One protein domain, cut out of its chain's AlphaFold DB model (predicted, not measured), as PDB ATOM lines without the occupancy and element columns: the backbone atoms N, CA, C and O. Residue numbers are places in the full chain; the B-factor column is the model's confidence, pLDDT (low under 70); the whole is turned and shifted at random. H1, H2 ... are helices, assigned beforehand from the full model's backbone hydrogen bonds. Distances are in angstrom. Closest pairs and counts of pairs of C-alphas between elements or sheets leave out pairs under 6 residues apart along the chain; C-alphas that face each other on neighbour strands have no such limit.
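Overview. This is residues 42 to 90 of the 262 residues of the protein "Hypothetical protein" of Timema genevievae (UniProt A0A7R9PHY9). Two long helices, H1 and H2, meet near their ends in a wide V, with a tight link at its point and a short tail, residues 86 to 90, after the far end of H2. The two arms spread away from that corner, and most of their length stands free. The printed part has 49 residues, 43 of them in the two helices, H1 then H2; there is no named strand, and the class is all helix. The whole is extended, with a radius of gyration of the C-alphas of 15.7 A, and flat, spanning 45 by 28 by 10 A.

Along the chain. Find C-alpha 42 at (196.937, 88.095, 155.403); from there H1, residues 42 to 64, runs 32.9 A to C-alpha 64 at (217.283, 108.770, 170.822). Past Asp 65, look for H2, residues 66 to 85, which runs 28.6 A and ends at C-alpha 85, (229.740, 116.112, 142.838).

Arrangement. Look at the link, and you will find that H1 and H2 touch only at the corner, H1 with residues 62 to 63 alone and H2 with residues 68 to 72 alone. Their closest C-alphas, those of Lys 63 and Tyr 69, are 5.4 A apart. Their lines stand about perpendicular, at 77 degrees, and their centres are 22.9 A apart. In both H1 and H2, each O i to N i+4 pair is within hydrogen-bond range. Residues 42 to 58 of H1 stand free, as do residues 73 to 79 of H2 and residues 82 to 87, of which 82 to 85 belong to H2.

Size, cuts and confidence. The two C-alphas farthest apart, those of Lys 42 and Glu 85, are 44.9 A apart. The printed part has no cut, and the one link, H1 to H2, is tight. The mean pLDDT of the printed part is 90.6; look to residue 42 for the one value under 70.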
ATOM      1  N   LYS A  42     196.974  87.368 154.118       62.03
ATOM      2  CA  LYS A  42     196.937  88.095 155.403       62.03
ATOM      3  C   LYS A  42     198.328  88.116 156.062       62.03
ATOM      4  O   LYS A  42     198.793  89.169 156.498       62.03
ATOM      5  N   ASN A  43     199.062  87.007 155.926       70.50
ATOM      6  CA  ASN A  43     200.462  86.863 156.328       70.50
ATOM      7  C   ASN A  43     201.402  87.890 155.683       70.50
ATOM      8  O   ASN A  43     202.302  88.403 156.340       70.50
ATOM      9  N   LEU A  44     201.200  88.257 154.414       75.88
ATOM     10  CA  LEU A  44     202.060  89.233 153.741       75.88
ATOM     11  C   LEU A  44     201.861  90.647 154.300       75.88
ATOM     12  O   LEU A  44     202.812  91.432 154.354       75.88
ATOM     13  N   VAL A  45     200.636  90.996 154.697       80.75
ATOM     14  CA  VAL A  45     200.349  92.297 155.314       80.75
ATOM     15  C   VAL A  45     200.949  92.378 156.708       80.75
ATOM     16  O   VAL A  45     201.580  93.389 157.024       80.75
ATOM     17  N   ASP A  46     200.854  91.300 157.479       81.62
ATOM     18  CA  ASP A  46     201.431  91.224 158.818       81.62
ATOM     19  C   ASP A  46     202.963  91.223 158.781       81.62
ATOM     20  O   ASP A  46     203.596  91.986 159.512       81.62
ATOM     21  N   VAL A  47     203.583  90.490 157.851       84.31
ATOM     22  CA  VAL A  47     205.038  90.539 157.611       84.31
ATOM     23  C   VAL A  47     205.482  91.952 157.214       84.31
ATOM     24  O   VAL A  47     206.466  92.476 157.739       84.31
ATOM     25  N   LYS A  48     204.740  92.626 156.325       87.06
ATOM     26  CA  LYS A  48     205.025  94.021 155.944       87.06
ATOM     27  C   LYS A  48     204.814  95.005 157.093       87.06
ATOM     28  O   LYS A  48     205.471  96.044 157.114       87.06
ATOM     29  N   LYS A  49     203.878  94.740 158.005       89.06
ATOM     30  CA  LYS A  49     203.648  95.557 159.200       89.06
ATOM     31  C   LYS A  49     204.807  95.390 160.183       89.06
ATOM     32  O   LYS A  49     205.479  96.377 160.448       89.06
ATOM     33  N   LYS A  50     205.154  94.153 160.555       89.94
ATOM     34  CA  LYS A  50     206.312  93.844 161.415       89.94
ATOM     35  C   LYS A  50     207.609  94.460 160.889       89.94
ATOM     36  O   LYS A  50     208.361  95.058 161.648       89.94
ATOM     37  N   LYS A  51     207.846  94.395 159.573       92.75
ATOM     38  CA  LYS A  51     209.005  95.045 158.943       92.75
ATOM     39  C   LYS A  51     208.993  96.570 159.102       92.75
ATOM     40  O   LYS A  51     210.039  97.153 159.367       92.75
ATOM     41  N   ARG A  52     207.834  97.220 158.931       91.56
ATOM     42  CA  ARG A  52     207.693  98.674 159.130       91.56
ATOM     43  C   ARG A  52     207.924  99.067 160.586       91.56
ATOM     44  O   ARG A  52     208.601 100.061 160.821       91.56
ATOM     45  N   ASP A  53     207.387  98.289 161.518       91.50
ATOM     46  CA  ASP A  53     207.490  98.555 162.953       91.50
ATOM     47  C   ASP A  53     208.946  98.394 163.426       91.50
ATOM     48  O   ASP A  53     209.498  99.315 164.023       91.50
ATOM     49  N   ALA A  54     209.632  97.317 163.024       93.00
ATOM     50  CA  ALA A  54     211.058  97.116 163.308       93.00
ATOM     51  C   ALA A  54     211.947  98.224 162.708       93.00
ATOM     52  O   ALA A  54     212.893  98.699 163.341       93.00
ATOM     53  N   GLU A  55     211.643  98.683 161.489       92.44
ATOM     54  CA  GLU A  55     212.361  99.802 160.871       92.44
ATOM     55  C   GLU A  55     212.113 101.122 161.620       92.44
ATOM     56  O   GLU A  55     213.020 101.949 161.750       92.44
ATOM     57  N   MET A  56     210.899 101.326 162.137       92.31
ATOM     58  CA  MET A  56     210.551 102.487 162.953       92.31
ATOM     59  C   MET A  56     211.296 102.474 164.289       92.31
ATOM     60  O   MET A  56     211.891 103.488 164.655       92.31
ATOM     61  N   GLU A  57     211.337 101.332 164.972       92.56
ATOM     62  CA  GLU A  57     212.109 101.154 166.203       92.56
ATOM     63  C   GLU A  57     213.596 101.414 165.982       92.56
ATOM     64  O   GLU A  57     214.209 102.151 166.749       92.56
ATOM     65  N   HIS A  58     214.178 100.883 164.906       92.38
ATOM     66  CA  HIS A  58     215.570 101.152 164.552       92.38
ATOM     67  C   HIS A  58     215.833 102.654 164.338       92.38
ATOM     68  O   HIS A  58     216.800 103.202 164.868       92.38
ATOM     69  N   ARG A  59     214.944 103.356 163.619       89.75
ATOM     70  CA  ARG A  59     215.044 104.817 163.440       89.75
ATOM     71  C   ARG A  59     214.924 105.568 164.767       89.75
ATOM     72  O   ARG A  59     215.630 106.555 164.958       89.75
ATOM     73  N   ASN A  60     214.059 105.110 165.669       91.94
ATOM     74  CA  ASN A  60     213.895 105.704 166.995       91.94
ATOM     75  C   ASN A  60     215.135 105.477 167.867       91.94
ATOM     76  O   ASN A  60     215.590 106.425 168.494       91.94
ATOM     77  N   LYS A  61     215.741 104.282 167.833       92.50
ATOM     78  CA  LYS A  61     217.008 103.988 168.526       92.50
ATOM     79  C   LYS A  61     218.121 104.941 168.086       92.50
ATOM     80  O   LYS A  61     218.744 105.569 168.931       92.50
ATOM     81  N   ILE A  62     218.290 105.140 166.774       89.38
ATOM     82  CA  ILE A  62     219.272 106.100 166.234       89.38
ATOM     83  C   ILE A  62     218.948 107.538 166.650       89.38
ATOM     84  O   ILE A  62     219.856 108.313 166.906       89.38
ATOM     85  N   LYS A  63     217.668 107.926 166.677       90.69
ATOM     86  CA  LYS A  63     217.253 109.295 167.017       90.69
ATOM     87  C   LYS A  63     217.409 109.611 168.509       90.69
ATOM     88  O   LYS A  63     217.642 110.768 168.845       90.69
ATOM     89  N   ASN A  64     217.229 108.613 169.371       91.75
ATOM     90  CA  ASN A  64     217.283 108.770 170.822       91.75
ATOM     91  C   ASN A  64     218.725 108.855 171.347       91.75
ATOM     92  O   ASN A  64     218.941 109.495 172.371       91.75
ATOM     93  N   ASP A  65     219.699 108.263 170.647       91.56
ATOM     94  CA  ASP A  65     221.122 108.408 170.962       91.56
ATOM     95  C   ASP A  65     221.738 109.600 170.193       91.56
ATOM     96  O   ASP A  65     221.830 109.561 168.960       91.56
ATOM     97  N   PRO A  66     222.190 110.664 170.886       88.88
ATOM     98  CA  PRO A  66     222.742 111.851 170.239       88.88
ATOM     99  C   PRO A  66     224.023 111.573 169.437       88.88
ATOM    100  O   PRO A  66     224.235 112.216 168.406       88.88
ATOM    101  N   VAL A  67     224.860 110.618 169.859       92.25
ATOM    102  CA  VAL A  67     226.132 110.304 169.183       92.25
ATOM    103  C   VAL A  67     225.857 109.581 167.869       92.25
ATOM    104  O   VAL A  67     226.303 110.022 166.803       92.25
ATOM    105  N   CYS A  68     225.037 108.528 167.918       90.75
ATOM    106  CA  CYS A  68     224.601 107.810 166.722       90.75
ATOM    107  C   CYS A  68     223.843 108.724 165.745       90.75
ATOM    108  O   CYS A  68     224.013 108.618 164.524       90.75
ATOM    109  N   TYR A  69     223.022 109.649 166.254       92.00
ATOM    110  CA  TYR A  69     222.260 110.579 165.423       92.00
ATOM    111  C   TYR A  69     223.153 111.557 164.647       92.00
ATOM    112  O   TYR A  69     222.945 111.776 163.446       92.00
ATOM    113  N   GLU A  70     224.162 112.136 165.301       92.56
ATOM    114  CA  GLU A  70     225.095 113.056 164.647       92.56
ATOM    115  C   GLU A  70     226.003 112.339 163.642       92.56
ATOM    116  O   GLU A  70     226.223 112.844 162.534       92.56
ATOM    117  N   GLU A  71     226.448 111.118 163.950       93.88
ATOM    118  CA  GLU A  71     227.214 110.311 163.001       93.88
ATOM    119  C   GLU A  71     226.381 109.948 161.758       93.88
ATOM    120  O   GLU A  71     226.858 110.054 160.620       93.88
ATOM    121  N   PHE A  72     225.106 109.597 161.950       93.12
ATOM    122  CA  PHE A  72     224.169 109.346 160.857       93.12
ATOM    123  C   PHE A  72     223.997 110.584 159.963       93.12
ATOM    124  O   PHE A  72     224.113 110.485 158.737       93.12
ATOM    125  N   LYS A  73     223.791 111.772 160.549       94.81
ATOM    126  CA  LYS A  73     223.712 113.029 159.783       94.81
ATOM    127  C   LYS A  73     225.002 113.334 159.031       94.81
ATOM    128  O   LYS A  73     224.941 113.836 157.908       94.81
ATOM    129  N   ARG A  74     226.166 113.085 159.638       95.81
ATOM    130  CA  ARG A  74     227.471 113.266 158.985       95.81
ATOM    131  C   ARG A  74     227.576 112.385 157.741       95.81
ATOM    132  O   ARG A  74     227.769 112.918 156.650       95.81
ATOM    133  N   LYS A  75     227.325 111.080 157.880       96.19
ATOM    134  CA  LYS A  75     227.321 110.122 156.761       96.19
ATOM    135  C   LYS A  75     226.328 110.524 155.664       96.19
ATOM    136  O   LYS A  75     226.633 110.393 154.480       96.19
ATOM    137  N   GLU A  76     225.149 111.031 156.022       95.56
ATOM    138  CA  GLU A  76     224.157 111.464 155.029       95.56
ATOM    139  C   GLU A  76     224.582 112.749 154.294       95.56
ATOM    140  O   GLU A  76     224.398 112.842 153.077       95.56
ATOM    141  N   ARG A  77     225.220 113.705 154.988       96.50
ATOM    142  CA  ARG A  77     225.832 114.895 154.365       96.50
ATOM    143  C   ARG A  77     226.930 114.506 153.376       96.50
ATOM    144  O   ARG A  77     226.916 114.984 152.245       96.50
ATOM    145  N   GLU A  78     227.820 113.596 153.762       96.62
ATOM    146  CA  GLU A  78     228.885 113.083 152.890       96.62
ATOM    147  C   GLU A  78     228.306 112.389 151.643       96.62
ATOM    148  O   GLU A  78     228.707 112.691 150.519       96.62
ATOM    149  N   ARG A  79     227.292 111.524 151.803       96.56
ATOM    150  CA  ARG A  79     226.591 110.892 150.666       96.56
ATOM    151  C   ARG A  79     225.897 111.903 149.762       96.56
ATOM    152  O   ARG A  79     225.787 111.676 148.556       96.56
ATOM    153  N   TYR A  80     225.328 112.963 150.331       95.62
ATOM    154  CA  TYR A  80     224.699 114.024 149.555       95.62
ATOM    155  C   TYR A  80     225.739 114.788 148.730       95.62
ATOM    156  O   TYR A  80     225.534 114.951 147.528       95.62
ATOM    157  N   ASN A  81     226.859 115.180 149.342       95.19
ATOM    158  CA  ASN A  81     227.948 115.885 148.665       95.19
ATOM    159  C   ASN A  81     228.536 115.044 147.528       95.19
ATOM    160  O   ASN A  81     228.556 115.522 146.400       95.19
ATOM    161  N   LYS A  82     228.835 113.758 147.765       96.50
ATOM    162  CA  LYS A  82     229.285 112.838 146.701       96.50
ATOM    163  C   LYS A  82     228.292 112.751 145.540       96.50
ATOM    164  O   LYS A  82     228.663 112.880 144.385       96.50
ATOM    165  N   ARG A  83     226.988 112.602 145.813       95.62
ATOM    166  CA  ARG A  83     225.959 112.562 144.750       95.62
ATOM    167  C   ARG A  83     225.788 113.894 144.013       95.62
ATOM    168  O   ARG A  83     225.304 113.900 142.880       95.62
ATOM    169  N   LYS A  84     226.098 115.009 144.670       94.00
ATOM    170  CA  LYS A  84     226.091 116.348 144.081       94.00
ATOM    171  C   LYS A  84     227.303 116.533 143.163       94.00
ATOM    172  O   LYS A  84     227.115 116.983 142.041       94.00
ATOM    173  N   GLU A  85     228.491 116.133 143.617       92.56
ATOM    174  CA  GLU A  85     229.740 116.112 142.838       92.56
ATOM    175  C   GLU A  85     229.628 115.185 141.618       92.56
ATOM    176  O   GLU A  85     229.891 115.621 140.503       92.56
ATOM    177  N   ASP A  86     229.085 113.974 141.789       93.50
ATOM    178  CA  ASP A  86     228.781 113.022 140.703       93.50
ATOM    179  C   ASP A  86     227.735 113.540 139.685       93.50
ATOM    180  O   ASP A  86     227.378 112.839 138.736       93.50
ATOM    181  N   GLY A  87     227.113 114.702 139.917       88.12
ATOM    182  CA  GLY A  87     226.061 115.258 139.057       88.12
ATOM    183  C   GLY A  87     224.715 114.512 139.100       88.12
ATOM    184  O   GLY A  87     223.779 114.868 138.373       88.12
ATOM    185  N   LYS A  88     224.567 113.504 139.973       92.38
ATOM    186  CA  LYS A  88     223.306 112.764 140.192       92.38
ATOM    187  C   LYS A  88     222.234 113.659 140.820       92.38
ATOM    188  O   LYS A  88     221.046 113.500 140.539       92.38
ATOM    189  N   ILE A  89     222.643 114.613 141.660       90.88
ATOM    190  CA  ILE A  89     221.773 115.649 142.227       90.88
ATOM    191  C   ILE A  89     222.064 116.971 141.519       90.88
ATOM    192  O   ILE A  89     223.045 117.642 141.815       90.88
ATOM    193  N   LYS A  90     221.171 117.368 140.607       91.50
ATOM    194  CA  LYS A  90     221.267 118.653 139.898       91.50
ATOM    195  C   LYS A  90     220.717 119.789 140.754       91.50
ATOM    196  O   LYS A  90     219.604 119.673 141.283       91.50
TER     197      LYS A  90